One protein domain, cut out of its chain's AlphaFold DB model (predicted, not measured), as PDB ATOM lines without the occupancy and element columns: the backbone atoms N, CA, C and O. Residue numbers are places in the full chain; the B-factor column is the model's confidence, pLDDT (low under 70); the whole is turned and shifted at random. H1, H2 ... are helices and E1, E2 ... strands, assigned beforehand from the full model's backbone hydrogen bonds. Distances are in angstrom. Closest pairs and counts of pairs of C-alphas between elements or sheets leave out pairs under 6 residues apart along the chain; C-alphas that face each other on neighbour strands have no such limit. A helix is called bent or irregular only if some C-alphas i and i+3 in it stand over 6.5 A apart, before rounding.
ATOM      1  N   GLU A 398     109.198 138.823 101.608       86.38
ATOM      2  CA  GLU A 398     108.767 137.678 102.411       86.38
ATOM      3  C   GLU A 398     108.032 138.096 103.691       86.38
ATOM      4  O   GLU A 398     107.160 137.372 104.164       86.38
ATOM      5  N   ALA A 399     108.315 139.288 104.230       89.00
ATOM      6  CA  ALA A 399     107.613 139.817 105.402       89.00
ATOM      7  C   ALA A 399     106.114 140.063 105.144       89.00
ATOM      8  O   ALA A 399     105.341 140.224 106.088       89.00
ATOM      9  N   PHE A 400     105.702 140.092 103.874       87.75
ATOM     10  CA  PHE A 400     104.320 140.291 103.451       87.75
ATOM     11  C   PHE A 400     103.653 138.990 102.978       87.75
ATOM     12  O   PHE A 400     102.471 139.014 102.609       87.75
ATOM     13  N   GLU A 401     104.364 137.858 102.958       88.31
ATOM     14  CA  GLU A 401     103.789 136.548 102.635       88.31
ATOM     15  C   GLU A 401     102.913 136.023 103.801       88.31
ATOM     16  O   GLU A 401     103.150 136.351 104.966       88.31
ATOM     17  N   PRO A 402     101.855 135.231 103.526       89.62
ATOM     18  CA  PRO A 402     101.075 134.597 104.585       89.62
ATOM     19  C   PRO A 402     101.932 133.623 105.404       89.62
ATOM     20  O   PRO A 402     102.648 132.796 104.851       89.62
ATOM     21  N   THR A 403     101.798 133.671 106.725       92.75
ATOM     22  CA  THR A 403     102.440 132.718 107.642       92.75
ATOM     23  C   THR A 403     101.826 131.319 107.532       92.75
ATOM     24  O   THR A 403     100.639 131.174 107.231       92.75
ATOM     25  N   ASP A 404     102.576 130.283 107.909       94.94
ATOM     26  CA  ASP A 404     102.072 128.902 107.981       94.94
ATOM     27  C   ASP A 404     100.795 128.764 108.821       94.94
ATOM     28  O   ASP A 404      99.891 128.001 108.479       94.94
ATOM     29  N   VAL A 405     100.690 129.523 109.915       97.06
ATOM     30  CA  VAL A 405      99.493 129.546 110.769       97.06
ATOM     31  C   VAL A 405      98.293 130.098 109.996       97.06
ATOM     32  O   VAL A 405      97.206 129.519 110.047       97.06
ATOM     33  N   GLN A 406      98.481 131.182 109.236       95.00
ATOM     34  CA  GLN A 406      97.428 131.731 108.379       95.00
ATOM     35  C   GLN A 406      97.034 130.752 107.271       95.00
ATOM     36  O   GLN A 406      95.838 130.561 107.048       95.00
ATOM     37  N   LEU A 407      98.008 130.108 106.621       95.00
ATOM     38  CA  LEU A 407      97.764 129.129 105.560       95.00
ATOM     39  C   LEU A 407      96.965 127.922 106.074       95.00
ATOM     40  O   LEU A 407      95.972 127.539 105.455       95.00
ATOM     41  N   ARG A 408      97.326 127.367 107.240       96.00
ATOM     42  CA  ARG A 408      96.586 126.261 107.880       96.00
ATOM     43  C   ARG A 408      95.157 126.658 108.229       96.00
ATOM     44  O   ARG A 408      94.232 125.888 107.977       96.00
ATOM     45  N   ARG A 409      94.962 127.868 108.763       97.62
ATOM     46  CA  ARG A 409      93.623 128.399 109.040       97.62
ATOM     47  C   ARG A 409      92.798 128.501 107.757       97.62
ATOM     48  O   ARG A 409      91.688 127.987 107.715       97.62
ATOM     49  N   TRP A 410      93.334 129.104 106.699       96.56
ATOM     50  CA  TRP A 410      92.627 129.214 105.419       96.56
ATOM     51  C   TRP A 410      92.261 127.850 104.829       96.56
ATOM     52  O   TRP A 410      91.142 127.685 104.350       96.56
ATOM     53  N   ALA A 411      93.157 126.867 104.930       96.12
ATOM     54  CA  ALA A 411      92.864 125.497 104.526       96.12
ATOM     55  C   ALA A 411      91.701 124.897 105.338       96.12
ATOM     56  O   ALA A 411      90.794 124.307 104.757       96.12
ATOM     57  N   SER A 412      91.673 125.102 106.663       97.00
ATOM     58  CA  SER A 412      90.562 124.643 107.516       97.00
ATOM     59  C   SER A 412      89.228 125.341 107.220       97.00
ATOM     60  O   SER A 412      88.169 124.748 107.391       97.00
ATOM     61  N   GLU A 413      89.276 126.577 106.720       97.75
ATOM     62  CA  GLU A 413      88.113 127.346 106.260       97.75
ATOM     63  C   GLU A 413      87.647 126.928 104.847       97.75
ATOM     64  O   GLU A 413      86.711 127.519 104.312       97.75
ATOM     65  N   GLY A 414      88.305 125.949 104.213       97.19
ATOM     66  CA  GLY A 414      87.991 125.496 102.855       97.19
ATOM     67  C   GLY A 414      88.371 126.497 101.758       97.19
ATOM     68  O   GLY A 414      87.842 126.424 100.649       97.19
ATOM     69  N   LYS A 415      89.266 127.452 102.045       95.62
ATOM     70  CA  LYS A 415      89.724 128.436 101.056       95.62
ATOM     71  C   LYS A 415      90.681 127.802 100.049       95.62
ATOM     72  O   LYS A 415      91.533 126.992 100.402       95.62
ATOM     73  N   ILE A 416      90.578 128.251  98.800       91.75
ATOM     74  CA  ILE A 416      91.467 127.861  97.702       91.75
ATOM     75  C   ILE A 416      92.464 128.991  97.462       91.75
ATOM     76  O   ILE A 416      92.072 130.147  97.289       91.75
ATOM     77  N   LEU A 417      93.753 128.655  97.449       88.69
ATOM     78  CA  LEU A 417      94.810 129.596  97.091       88.69
ATOM     79  C   LEU A 417      94.910 129.698  95.573       88.69
ATOM     80  O   LEU A 417      94.948 128.687  94.876       88.69
ATOM     81  N   VAL A 418      94.972 130.929  95.078       89.62
ATOM     82  CA  VAL A 418      95.125 131.229  93.656       89.62
ATOM     83  C   VAL A 418      96.331 132.139  93.492       89.62
ATOM     84  O   VAL A 418      96.472 133.119  94.223       89.62
ATOM     85  N   SER A 419      97.172 131.827  92.509       87.62
ATOM     86  CA  SER A 419      98.234 132.717  92.051       87.62
ATOM     87  C   SER A 419      97.775 133.420  90.785       87.62
ATOM     88  O   SER A 419      97.428 132.772  89.799       87.62
ATOM     89  N   LEU A 420      97.779 134.749  90.816       92.38
ATOM     90  CA  LEU A 420      97.518 135.576  89.646       92.38
ATOM     91  C   LEU A 420      98.853 136.052  89.090       92.38
ATOM     92  O   LEU A 420      99.658 136.632  89.817       92.38
ATOM     93  N   ILE A 421      99.083 135.796  87.806       90.12
ATOM     94  CA  ILE A 421     100.240 136.313  87.085       90.12
ATOM     95  C   ILE A 421      99.719 137.012  85.842       90.12
ATOM     96  O   ILE A 421      99.017 136.417  85.026       90.12
ATOM     97  N   MET A 422     100.083 138.277  85.698       87.88
ATOM     98  CA  MET A 422      99.854 139.020  84.477       87.88
ATOM     99  C   MET A 422     101.072 138.888  83.568       87.88
ATOM    100  O   MET A 422     102.200 139.189  83.956       87.88
ATOM    101  N   HIS A 423     100.820 138.491  82.330       82.44
ATOM    102  CA  HIS A 423     101.817 138.457  81.274       82.44
ATOM    103  C   HIS A 423     101.962 139.846  80.629       82.44
ATOM    104  O   HIS A 423     100.997 140.385  80.091       82.44
ATOM    105  N   SER A 424     103.162 140.433  80.667       75.50
ATOM    106  CA  SER A 424     103.459 141.711  80.009       75.50
ATOM    107  C   SER A 424     104.918 141.797  79.538       75.50
ATOM    108  O   SER A 424     105.660 142.740  79.839       75.50
ATOM    109  N   GLY A 425     105.338 140.790  78.764       67.56
ATOM    110  CA  GLY A 425     106.676 140.731  78.164       67.56
ATOM    111  C   GLY A 425     106.993 141.860  77.184       67.56
ATOM    112  O   GLY A 425     108.151 142.078  76.838       67.56
ATOM    113  N   GLU A 426     105.965 142.581  76.756       82.00
ATOM    114  CA  GLU A 426     106.013 143.593  75.714       82.00
ATOM    115  C   GLU A 426     106.107 144.998  76.303       82.00
ATOM    116  O   GLU A 426     105.409 145.327  77.263       82.00
ATOM    117  N   LEU A 427     106.918 145.866  75.701       82.94
ATOM    118  CA  LEU A 427     106.978 147.289  76.048       82.94
ATOM    119  C   LEU A 427     105.700 148.046  75.634       82.94
ATOM    120  O   LEU A 427     105.348 149.055  76.251       82.94
ATOM    121  N   SER A 428     104.966 147.513  74.653       82.38
ATOM    122  CA  SER A 428     103.654 147.977  74.165       82.38
ATOM    123  C   SER A 428     102.532 147.957  75.215       82.38
ATOM    124  O   SER A 428     101.468 148.524  74.985       82.38
ATOM    125  N   HIS A 429     102.736 147.317  76.365       84.25
ATOM    126  CA  HIS A 429     101.734 147.217  77.430       84.25
ATOM    127  C   HIS A 429     102.047 148.127  78.622       84.25
ATOM    128  O   HIS A 429     101.533 147.908  79.717       84.25
ATOM    129  N   TYR A 430     102.967 149.086  78.485       81.38
ATOM    130  CA  TYR A 430     103.457 149.850  79.632       81.38
ATOM    131  C   TYR A 430     102.360 150.563  80.433       81.38
ATOM    132  O   TYR A 430     102.284 150.410  81.649       81.38
ATOM    133  N   ASP A 431     101.501 151.296  79.742       80.50
ATOM    134  CA  ASP A 431     100.359 152.016  80.300       80.50
ATOM    135  C   ASP A 431      99.350 151.074  80.977       80.50
ATOM    136  O   ASP A 431      98.868 151.370  82.069       80.50
ATOM    137  N   ALA A 432      99.090 149.899  80.396       83.62
ATOM    138  CA  ALA A 432      98.199 148.903  80.997       83.62
ATOM    139  C   ALA A 432      98.732 148.343  82.330       83.62
ATOM    140  O   ALA A 432      97.962 148.187  83.277       83.62
ATOM    141  N   VAL A 433     100.043 148.080  82.428       86.88
ATOM    142  CA  VAL A 433     100.668 147.563  83.661       86.88
ATOM    143  C   VAL A 433     100.455 148.522  84.831       86.88
ATOM    144  O   VAL A 433     100.124 148.074  85.925       86.88
ATOM    145  N   LEU A 434     100.576 149.830  84.596       85.69
ATOM    146  CA  LEU A 434     100.381 150.843  85.635       85.69
ATOM    147  C   LEU A 434      98.940 150.878  86.153       85.69
ATOM    148  O   LEU A 434      98.725 150.862  87.359       85.69
ATOM    149  N   HIS A 435      97.948 150.849  85.260       87.12
ATOM    150  CA  HIS A 435      96.543 150.816  85.682       87.12
ATOM    151  C   HIS A 435      96.204 149.555  86.481       87.12
ATOM    152  O   HIS A 435      95.374 149.572  87.389       87.12
ATOM    153  N   ILE A 436      96.851 148.446  86.139       89.50
ATOM    154  CA  ILE A 436      96.675 147.182  86.840       89.50
ATOM    155  C   ILE A 436      97.331 147.226  88.225       89.50
ATOM    156  O   ILE A 436      96.737 146.757  89.193       89.50
ATOM    157  N   MET A 437      98.505 147.846  88.340       91.44
ATOM    158  CA  MET A 437      99.153 148.124  89.622       91.44
ATOM    159  C   MET A 437      98.271 148.989  90.532       91.44
ATOM    160  O   MET A 437      98.091 148.639  91.699       91.44
ATOM    161  N   ASP A 438      97.651 150.044  89.999       90.88
ATOM    162  CA  ASP A 438      96.706 150.881  90.751       90.88
ATOM    163  C   ASP A 438      95.505 150.063  91.249       90.88
ATOM    164  O   ASP A 438      95.125 150.141  92.420       90.88
ATOM    165  N   LEU A 439      94.927 149.218  90.387       92.81
ATOM    166  CA  LEU A 439      93.818 148.341  90.765       92.81
ATOM    167  C   LEU A 439      94.220 147.362  91.879       92.81
ATOM    168  O   LEU A 439      93.461 147.177  92.833       92.81
ATOM    169  N   CYS A 440      95.406 146.759  91.778       93.75
ATOM    170  CA  CYS A 440      95.965 145.889  92.810       93.75
ATOM    171  C   CYS A 440      96.140 146.625  94.139       93.75
ATOM    172  O   CYS A 440      95.703 146.106  95.166       93.75
ATOM    173  N   GLY A 441      96.700 147.837  94.120       92.56
ATOM    174  CA  GLY A 441      96.859 148.672  95.312       92.56
ATOM    175  C   GLY A 441      95.524 149.000  95.981       92.56
ATOM    176  O   GLY A 441      95.374 148.820  97.186       92.56
ATOM    177  N   VAL A 442      94.514 149.395  95.197       93.12
ATOM    178  CA  VAL A 442      93.177 149.747  95.712       93.12
ATOM    179  C   VAL A 442      92.419 148.531  96.251       93.12
ATOM    180  O   VAL A 442      91.671 148.646  97.223       93.12
ATOM    181  N   LYS A 443      92.550 147.367  95.608       93.38
ATOM    182  CA  LYS A 443      91.782 146.162  95.965       93.38
ATOM    183  C   LYS A 443      92.519 145.217  96.911       93.38
ATOM    184  O   LYS A 443      91.901 144.275  97.401       93.38
ATOM    185  N   GLY A 444      93.812 145.433  97.147       90.62
ATOM    186  CA  GLY A 444      94.667 144.510  97.899       90.62
ATOM    187  C   GLY A 444      94.848 143.153  97.209       90.62
ATOM    188  O   GLY A 444      95.158 142.162  97.871       90.62
ATOM    189  N   VAL A 445      94.616 143.079  95.893       91.44
ATOM    190  CA  VAL A 445      94.763 141.836  95.126       91.44
ATOM    191  C   VAL A 445      96.239 141.617  94.833       91.44
ATOM    192  O   VAL A 445      96.860 142.427  94.145       91.44
ATOM    193  N   LYS A 446      96.785 140.505  95.332       92.00
ATOM    194  CA  LYS A 446      98.175 140.125  95.081       92.00
ATOM    195  C   LYS A 446      98.365 139.606  93.659       92.00
ATOM    196  O   LYS A 446      97.551 138.808  93.192       92.00
ATOM    197  N   MET A 447      99.439 140.022  92.991       92.69
ATOM    198  CA  MET A 447      99.711 139.615  91.612       92.69
ATOM    199  C   MET A 447     101.197 139.623  91.248       92.69
ATOM    200  O   MET A 447     101.922 140.569  91.550       92.69
ATOM    201  N   GLY A 448     101.619 138.595  90.511       91.94
ATOM    202  CA  GLY A 448     102.886 138.584  89.790       91.94
ATOM    203  C   GLY A 448     102.796 139.389  88.491       91.94
ATOM    204  O   GLY A 448     101.857 139.223  87.710       91.94
ATOM    205  N   LEU A 449     103.776 140.247  88.230       90.25
ATOM    206  CA  LEU A 449     103.891 141.058  87.023       90.25
ATOM    207  C   LEU A 449     105.032 140.505  86.168       90.25
ATOM    208  O   LEU A 449     106.200 140.784  86.426       90.25
ATOM    209  N   GLY A 450     104.705 139.713  85.148       89.62
ATOM    210  CA  GLY A 450     105.683 139.194  84.199       89.62
ATOM    211  C   GLY A 450     106.221 140.311  83.307       89.62
ATOM    212  O   GLY A 450     105.517 140.760  82.404       89.62
ATOM    213  N   VAL A 451     107.477 140.716  83.512       87.94
ATOM    214  CA  VAL A 451     108.127 141.830  82.802       87.94
ATOM    215  C   VAL A 451     109.541 141.481  82.319       87.94
ATOM    216  O   VAL A 451     110.229 140.641  82.897       87.94
ATOM    217  N   GLY A 452     109.989 142.136  81.243       89.75
ATOM    218  CA  GLY A 452     111.379 142.074  80.772       89.75
ATOM    219  C   GLY A 452     112.280 143.145  81.401       89.75
ATOM    220  O   GLY A 452     111.789 144.141  81.939       89.75
ATOM    221  N   TRP A 453     113.604 142.986  81.276       89.75
ATOM    222  CA  TRP A 453     114.600 143.912  81.847       89.75
ATOM    223  C   TRP A 453     114.422 145.354  81.348       89.75
ATOM    224  O   TRP A 453     114.615 146.304  82.105       89.75
ATOM    225  N   HIS A 454     113.973 145.531  80.098       88.31
ATOM    226  CA  HIS A 454     113.732 146.840  79.486       88.31
ATOM    227  C   HIS A 454     112.808 147.730  80.332       88.31
ATOM    228  O   HIS A 454     112.971 148.949  80.365       88.31
ATOM    229  N   ARG A 455     111.845 147.136  81.050       87.06
ATOM    230  CA  ARG A 455     110.891 147.884  81.881       87.06
ATOM    231  C   ARG A 455     111.519 148.409  83.168       87.06
ATOM    232  O   ARG A 455     111.123 149.483  83.613       87.06
ATOM    233  N   TYR A 456     112.505 147.698  83.716       87.25
ATOM    234  CA  TYR A 456     113.317 148.187  84.831       87.25
ATOM    235  C   TYR A 456     114.199 149.346  84.383       87.25
ATOM    236  O   TYR A 456     114.260 150.375  85.049       87.25
ATOM    237  N   ALA A 457     114.809 149.210  83.204       89.06
ATOM    238  CA  ALA A 457     115.681 150.237  82.656       89.06
ATOM    239  C   ALA A 457     114.923 151.529  82.307       89.06
ATOM    240  O   ALA A 457     115.372 152.626  82.626       89.06
ATOM    241  N   TRP A 458     113.756 151.417  81.666       89.12
ATOM    242  CA  TRP A 458     112.983 152.582  81.226       89.12
ATOM    243  C   TRP A 458     112.068 153.178  82.312       89.12
ATOM    244  O   TRP A 458     111.850 154.394  82.385       89.12
ATOM    245  N   GLY A 459     111.480 152.317  83.140       84.12
ATOM    246  CA  GLY A 459     110.379 152.661  84.032       84.12
ATOM    247  C   GLY A 459     110.750 152.674  85.514       84.12
ATOM    248  O   GLY A 459     109.936 152.284  86.337       84.12
ATOM    249  N   GLY A 460     111.938 153.159  85.877       80.62
ATOM    250  CA  GLY A 460     112.358 153.312  87.282       80.62
ATOM    251  C   GLY A 460     111.243 153.713  88.275       80.62
ATOM    252  O   GLY A 460     111.062 152.998  89.260       80.62
ATOM    253  N   PRO A 461     110.403 154.734  87.986       83.00
ATOM    254  CA  PRO A 461     109.361 155.184  88.910       83.00
ATOM    255  C   PRO A 461     108.301 154.137  89.281       83.00
ATOM    256  O   PRO A 461     107.819 154.137  90.406       83.00
ATOM    257  N   TRP A 462     107.904 153.235  88.374       83.00
ATOM    258  CA  TRP A 462     106.922 152.199  88.740       83.00
ATOM    259  C   TRP A 462     107.582 151.035  89.475       83.00
ATOM    260  O   TRP A 462     106.946 150.421  90.325       83.00
ATOM    261  N   VAL A 463     108.861 150.760  89.200       86.62
ATOM    262  CA  VAL A 463     109.620 149.767  89.967       86.62
ATOM    263  C   VAL A 463     109.829 150.244  91.401       86.62
ATOM    264  O   VAL A 463     109.714 149.447  92.325       86.62
ATOM    265  N   GLU A 464     110.055 151.542  91.608       88.50
ATOM    266  CA  GLU A 464     110.127 152.133  92.947       88.50
ATOM    267  C   GLU A 464     108.861 151.845  93.765       88.50
ATOM    268  O   GLU A 464     108.961 151.423  94.916       88.50
ATOM    269  N   MET A 465     107.676 151.949  93.153       89.56
ATOM    270  CA  MET A 465     106.409 151.640  93.830       89.56
ATOM    271  C   MET A 465     106.334 150.196  94.339       89.56
ATOM    272  O   MET A 465     105.680 149.947  95.351       89.56
ATOM    273  N   LEU A 466     107.020 149.247  93.694       90.31
ATOM    274  CA  LEU A 466     107.084 147.848  94.143       90.31
ATOM    275  C   LEU A 466     107.939 147.666  95.404       90.31
ATOM    276  O   LEU A 466     107.803 146.658  96.088       90.31
ATOM    277  N   ASN A 467     108.785 148.644  95.734       90.94
ATOM    278  CA  ASN A 467     109.653 148.620  96.909       90.94
ATOM    279  C   ASN A 467     109.083 149.412  98.098       90.94
ATOM    280  O   ASN A 467     109.651 149.382  99.191       90.94
ATOM    281  N   VAL A 468     107.952 150.098  97.916       91.19
ATOM    282  CA  VAL A 468     107.305 150.910  98.956       91.19
ATOM    283  C   VAL A 468     106.174 150.113  99.633       91.19
ATOM    284  O   VAL A 468     105.354 149.514  98.936       91.19
ATOM    285  N   PRO A 469     106.070 150.088 100.979       91.31
ATOM    286  CA  PRO A 469     104.978 149.410 101.683       91.31
ATOM    287  C   PRO A 469     103.581 149.980 101.369       91.31
ATOM    288  O   PRO A 469     103.442 151.199 101.219       91.31
ATOM    289  N   PRO A 470     102.510 149.162 101.408       90.56
ATOM    290  CA  PRO A 470     101.136 149.632 101.188       90.56
ATOM    291  C   PRO A 470     100.683 150.733 102.150       90.56
ATOM    292  O   PRO A 470      99.936 151.627 101.765       90.56
ATOM    293  N   ALA A 471     101.191 150.731 103.388       89.62
ATOM    294  CA  ALA A 471     100.913 151.776 104.377       89.62
ATOM    295  C   ALA A 471     101.402 153.179 103.954       89.62
ATOM    296  O   ALA A 471     100.964 154.173 104.523       89.62
ATOM    297  N   GLN A 472     102.299 153.261 102.966       90.25
ATOM    298  CA  GLN A 472     102.810 154.504 102.378       90.25
ATOM    299  C   GLN A 472     102.281 154.729 100.949       90.25
ATOM    300  O   GLN A 472     102.763 155.613 100.246       90.25
ATOM    301  N   GLY A 473     101.303 153.932 100.505       88.81
ATOM    302  CA  GLY A 473     100.747 153.990  99.150       88.81
ATOM    303  C   GLY A 473     101.530 153.194  98.101       88.81
ATOM    304  O   GLY A 473     101.248 153.328  96.914       88.81
ATOM    305  N   GLY A 474     102.503 152.379  98.514       92.06
ATOM    306  CA  GLY A 474     103.246 151.495  97.619       92.06
ATOM    307  C   GLY A 474     102.599 150.125  97.405       92.06
ATOM    308  O   GLY A 474     101.480 149.857  97.840       92.06
ATOM    309  N   LEU A 475     103.322 149.242  96.719       93.69
ATOM    310  CA  LEU A 475     102.844 147.931  96.273       93.69
ATOM    311  C   LEU A 475     103.714 146.765  96.755       93.69
ATOM    312  O   LEU A 475     103.502 145.631  96.318       93.69
ATOM    313  N   LEU A 476     104.655 147.007  97.670       93.06
ATOM    314  CA  LEU A 476     105.498 145.962  98.250       93.06
ATOM    315  C   LEU A 476     104.636 144.868  98.896       93.06
ATOM    316  O   LEU A 476     103.783 145.137  99.742       93.06
ATOM    317  N   GLY A 477     104.838 143.624  98.460       91.00
ATOM    318  CA  GLY A 477     104.067 142.466  98.922       91.00
ATOM    319  C   GLY A 477     102.654 142.331  98.333       91.00
ATOM    320  O   GLY A 477     101.976 141.336  98.610       91.00
ATOM    321  N   ILE A 478     102.213 143.301  97.521       93.38
ATOM    322  CA  ILE A 478     100.989 143.237  96.708       93.38
ATOM    323  C   ILE A 478     101.354 142.837  95.280       93.38
ATOM    324  O   ILE A 478     100.841 141.847  94.765       93.38
ATOM    325  N   CYS A 479     102.261 143.580  94.651       93.19
ATOM    326  CA  CYS A 479     102.749 143.278  93.314       93.19
ATOM    327  C   CYS A 479     104.190 142.775  93.382       93.19
ATOM    328  O   CYS A 479     105.048 143.418  93.982       93.19
ATOM    329  N   GLU A 480     104.458 141.646  92.735       89.00
ATOM    330  CA  GLU A 480     105.799 141.068  92.630       89.00
ATOM    331  C   GLU A 480     106.233 141.079  91.165       89.00
ATOM    332  O   GLU A 480     105.537 140.505  90.326       89.00
ATOM    333  N   PRO A 481     107.359 141.709  90.801       87.00
ATOM    334  CA  PRO A 481     107.832 141.636  89.437       87.00
ATOM    335  C   PRO A 481     108.525 140.285  89.206       87.00
ATOM    336  O   PRO A 481     109.426 139.886  89.939       87.00
ATOM    337  N   VAL A 482     108.112 139.577  88.159       88.38
ATOM    338  CA  VAL A 482     108.644 138.263  87.780       88.38
ATOM    339  C   VAL A 482     109.309 138.386  86.417       88.38
ATOM    340  O   VAL A 482     108.796 139.065  85.524       88.38
ATOM    341  N   LEU A 483     110.460 137.735  86.240       87.88
ATOM    342  CA  LEU A 483     111.130 137.723  84.947       87.88
ATOM    343  C   LEU A 483     110.258 136.982  83.928       87.88
ATOM    344  O   LEU A 483     109.969 135.798  84.085       87.88
ATOM    345  N   HIS A 484     109.827 137.691  82.891       88.50
ATOM    346  CA  HIS A 484     108.976 137.117  81.861       88.50
ATOM    347  C   HIS A 484     109.783 136.422  80.762       88.50
ATOM    348  O   HIS A 484     110.595 137.075  80.102       88.50
ATOM    349  N   SER A 485     109.485 135.142  80.498       89.44
ATOM    350  CA  SER A 485     110.160 134.328  79.478       89.44
ATOM    351  C   SER A 485     111.685 134.443  79.642       89.44
ATOM    352  O   SER A 485     112.214 134.248  80.733       89.44
ATOM    353  N   THR A 486     112.413 134.835  78.600       90.44
ATOM    354  CA  THR A 486     113.870 135.046  78.652       90.44
ATOM    355  C   THR A 486     114.313 136.304  79.407       90.44
ATOM    356  O   THR A 486     115.508 136.533  79.573       90.44
ATOM    357  N   GLY A 487     113.383 137.179  79.786       91.44
ATOM    358  CA  GLY A 487     113.661 138.517  80.304       91.44
ATOM    359  C   GLY A 487     114.016 139.554  79.234       91.44
ATOM    360  O   GLY A 487     113.920 140.751  79.502       91.44
ATOM    361  N   HIS A 488     114.372 139.129  78.020       90.75
ATOM    362  CA  HIS A 488     114.652 140.004  76.874       90.75
ATOM    363  C   HIS A 488     113.437 140.242  75.968       90.75
ATOM    364  O   HIS A 488     113.465 141.136  75.129       90.75
ATOM    365  N   GLY A 489     112.376 139.457  76.124       90.19
ATOM    366  CA  GLY A 489     111.191 139.498  75.277       90.19
ATOM    367  C   GLY A 489     110.493 138.144  75.259       90.19
ATOM    368  O   GLY A 489     110.846 137.241  76.022       90.19
ATOM    369  N   ILE A 490     109.503 138.013  74.386       90.12
ATOM    370  CA  ILE A 490     108.744 136.784  74.174       90.12
ATOM    371  C   ILE A 490     109.606 135.789  73.394       90.12
ATOM    372  O   ILE A 490     110.292 136.162  72.438       90.12
ATOM    373  N   VAL A 491     109.550 134.523  73.808       91.69
ATOM    374  CA  VAL A 491     110.042 133.361  73.065       91.69
ATOM    375  C   VAL A 491     109.056 132.215  73.261       91.69
ATOM    376  O   VAL A 491     108.620 131.963  74.383       91.69
ATOM    377  N   ALA A 492     108.739 131.482  72.193       92.06
ATOM    378  CA  ALA A 492     108.110 130.173  72.329       92.06
ATOM    379  C   ALA A 492     109.168 129.165  72.810       92.06
ATOM    380  O   ALA A 492     109.989 128.695  72.024       92.06
ATOM    381  N   GLU A 493     109.170 128.863  74.109       88.50
ATOM    382  CA  GLU A 493     110.248 128.116  74.781       88.50
ATOM    383  C   GLU A 493     110.518 126.741  74.153       88.50
ATOM    384  O   GLU A 493     111.671 126.346  74.016       88.50
ATOM    385  N   HIS A 494     109.478 126.053  73.668       92.00
ATOM    386  CA  HIS A 494     109.604 124.756  72.989       92.00
ATOM    387  C   HIS A 494     110.349 124.813  71.639       92.00
ATOM    388  O   HIS A 494     110.698 123.768  71.092       92.00
ATOM    389  N   LEU A 495     110.574 126.010  71.082       93.25
ATOM    390  CA  LEU A 495     111.301 126.225  69.826       93.25
ATOM    391  C   LEU A 495     112.739 126.706  70.029       93.25
ATOM    392  O   LEU A 495     113.494 126.760  69.057       93.25
ATOM    393  N   ALA A 496     113.101 127.100  71.247       89.56
ATOM    394  CA  ALA A 496     114.402 127.669  71.548       89.56
ATOM    395  C   ALA A 496     115.320 126.642  72.218       89.56
ATOM    396  O   ALA A 496     114.886 125.716  72.900       89.56
ATOM    397  N   GLU A 497     116.624 126.811  72.014       91.12
ATOM    398  CA  GLU A 497     117.628 125.934  72.609       91.12
ATOM    399  C   GLU A 497     117.715 126.192  74.131       91.12
ATOM    400  O   GLU A 497     117.887 127.345  74.540       91.12
ATOM    401  N   PRO A 498     117.590 125.164  74.996       92.38
ATOM    402  CA  PRO A 498     117.495 125.377  76.442       92.38
ATOM    403  C   PRO A 498     118.685 126.114  77.067       92.38
ATOM    404  O   PRO A 498     118.483 126.947  77.954       92.38
ATOM    405  N   LYS A 499     119.927 125.861  76.617       93.19
ATOM    406  CA  LYS A 499     121.096 126.572  77.165       93.19
ATOM    407  C   LYS A 499     121.065 128.047  76.781       93.19
ATOM    408  O   LYS A 499     121.364 128.896  77.618       93.19
ATOM    409  N   ARG A 500     120.656 128.361  75.551       91.00
ATOM    410  CA  ARG A 500     120.443 129.729  75.081       91.00
ATOM    411  C   ARG A 500     119.385 130.454  75.905       91.00
ATOM    412  O   ARG A 500     119.648 131.571  76.339       91.00
ATOM    413  N   LEU A 501     118.242 129.819  76.182       91.88
ATOM    414  CA  LEU A 501     117.201 130.391  77.049       91.88
ATOM    415  C   LEU A 501     117.746 130.725  78.444       91.88
ATOM    416  O   LEU A 501     117.587 131.851  78.913       91.88
ATOM    417  N   ALA A 502     118.443 129.776  79.076       93.06
ATOM    418  CA  ALA A 502     119.037 129.978  80.396       93.06
ATOM    419  C   ALA A 502     120.080 131.111  80.400       93.06
ATOM    420  O   ALA A 502     120.104 131.928  81.322       93.06
ATOM    421  N   ALA A 503     120.905 131.203  79.352       93.75
ATOM    422  CA  ALA A 503     121.880 132.281  79.195       93.75
ATOM    423  C   ALA A 503     121.203 133.656  79.067       93.75
ATOM    424  O   ALA A 503     121.640 134.615  79.702       93.75
ATOM    425  N   MET A 504     120.107 133.750  78.309       93.50
ATOM    426  CA  MET A 504     119.332 134.989  78.186       93.50
ATOM    427  C   MET A 504     118.675 135.381  79.512       93.50
ATOM    428  O   MET A 504     118.756 136.540  79.907       93.50
ATOM    429  N   MET A 505     118.104 134.423  80.250       93.56
ATOM    430  CA  MET A 505     117.550 134.683  81.585       93.56
ATOM    431  C   MET A 505     118.624 135.194  82.554       93.56
ATOM    432  O   MET A 505     118.389 136.153  83.290       93.56
ATOM    433  N   ALA A 506     119.818 134.594  82.545       94.31
ATOM    434  CA  ALA A 506     120.941 135.048  83.363       94.31
ATOM    435  C   ALA A 506     121.401 136.466  82.975       94.31
ATOM    436  O   ALA A 506     121.592 137.307  83.853       94.31
ATOM    437  N   SER A 507     121.505 136.749  81.674       94.00
ATOM    438  CA  SER A 507     121.836 138.074  81.130       94.00
ATOM    439  C   SER A 507     120.807 139.134  81.539       94.00
ATOM    440  O   SER A 507     121.169 140.196  82.049       94.00
ATOM    441  N   ALA A 508     119.513 138.830  81.417       92.94
ATOM    442  CA  ALA A 508     118.443 139.731  81.830       92.94
ATOM    443  C   ALA A 508     118.477 140.009  83.338       92.94
ATOM    444  O   ALA A 508     118.329 141.159  83.745       92.94
ATOM    445  N   ARG A 509     118.728 138.991  84.174       91.56
ATOM    446  CA  ARG A 509     118.905 139.183  85.625       91.56
ATOM    447  C   ARG A 509     120.095 140.085  85.939       91.56
ATOM    448  O   ARG A 509     119.961 140.962  86.781       91.56
ATOM    449  N   ALA A 510     121.219 139.905  85.246       91.88
ATOM    450  CA  ALA A 510     122.406 140.742  85.420       91.88
ATOM    451  C   ALA A 510     122.192 142.202  84.982       91.88
ATOM    452  O   ALA A 510     122.874 143.081  85.484       91.88
ATOM    453  N   LYS A 511     121.260 142.467  84.057       89.38
ATOM    454  CA  LYS A 511     120.860 143.830  83.660       89.38
ATOM    455  C   LYS A 511     119.907 144.504  84.653       89.38
ATOM    456  O   LYS A 511     119.776 145.724  84.611       89.38
ATOM    457  N   ILE A 512     119.171 143.715  85.437       87.38
ATOM    458  CA  ILE A 512     118.211 144.207  86.439       87.38
ATOM    459  C   ILE A 512     118.912 144.493  87.772       87.38
ATOM    460  O   ILE A 512     118.534 145.445  88.451       87.38
ATOM    461  N   ALA A 513     119.874 143.644  88.146       82.69
ATOM    462  CA  ALA A 513     120.733 143.828  89.315       82.69
ATOM    463  C   ALA A 513     121.665 145.032  89.138       82.69
ATOM    464  O   ALA A 513     121.904 145.717  90.159       82.69
TER     465      ALA A 513
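AT A GLANCE: This is residues 398 to 513 of the 513 residues of an uncharacterized protein of bacterium HR36 (UniProt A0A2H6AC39). A small sheet of three parallel strands has H2 and H4 over one face, while H1 and H5 lie far out at opposite ends of the long axis. H5 packs on H3 with residues 508 to 512, and residues 408 to 414 stick out at the H1 end. The printed part has 116 residues, mostly helix by its named elements, in the order H1 E1 H2 E2 H3 H4 E3 H5; the sheet runs E1 E2 E3. It is only just compact, close to loose, with a radius of gyration of the C-alphas of 16.1 A, and spans 45 by 31 by 23 A.

IN THESE COORDINATES: H1, residues 404 to 412, begins at C-alpha 404 (102.072, 128.902, 107.981). E1 is residues 421 to 423, H2 427 to 443 (25.1 A), E2 447 to 451, H3 453 to 458, H4 460 to 467 and E3 479 to 483. H5, residues 498 to 512 (21.3 A), ends at C-alpha 512 (118.211, 144.207, 86.439). H2 is irregular, with C-alphas 428 and 431 8.1 A apart.

HOW THE PARTS SIT: E2 is parallel to E1, N 422 and O 448 being 2.8 A apart, and to E3, N 449 and O 480 being 2.7 A apart. E1, H2, E2 and E2, H3 H4, E3 are strand-helix-strand units, parallel neighbour strands joined through helices, with right-handed crossovers. H2 is on the sheet at a height of 9.2 A, along the strands. H4 is on it too; its closest C-alpha pair with E3 is Leu 466 and Cys 479, 6.4 A. H3 and H5 touch, closest at the C-alphas of Trp 453 and Ala 508, 5.7 A. H1 is not on the sheet and is apart from H2 and H5, among others. Every O i to N i+4 pair is within hydrogen-bond range in H1, H3 and H5, against 11 of 13 in H2 and 1 of 4 in H4, where 4 of 5 O i to N i+3 pairs are.

THE WHOLE: The C-alphas farthest apart, of Glu 413 and Arg 500, are 45.0 A apart. The printed part has no cut; the links H4 to E3 and E3 to H5 are long. Residue 425 alone has pLDDT under 70.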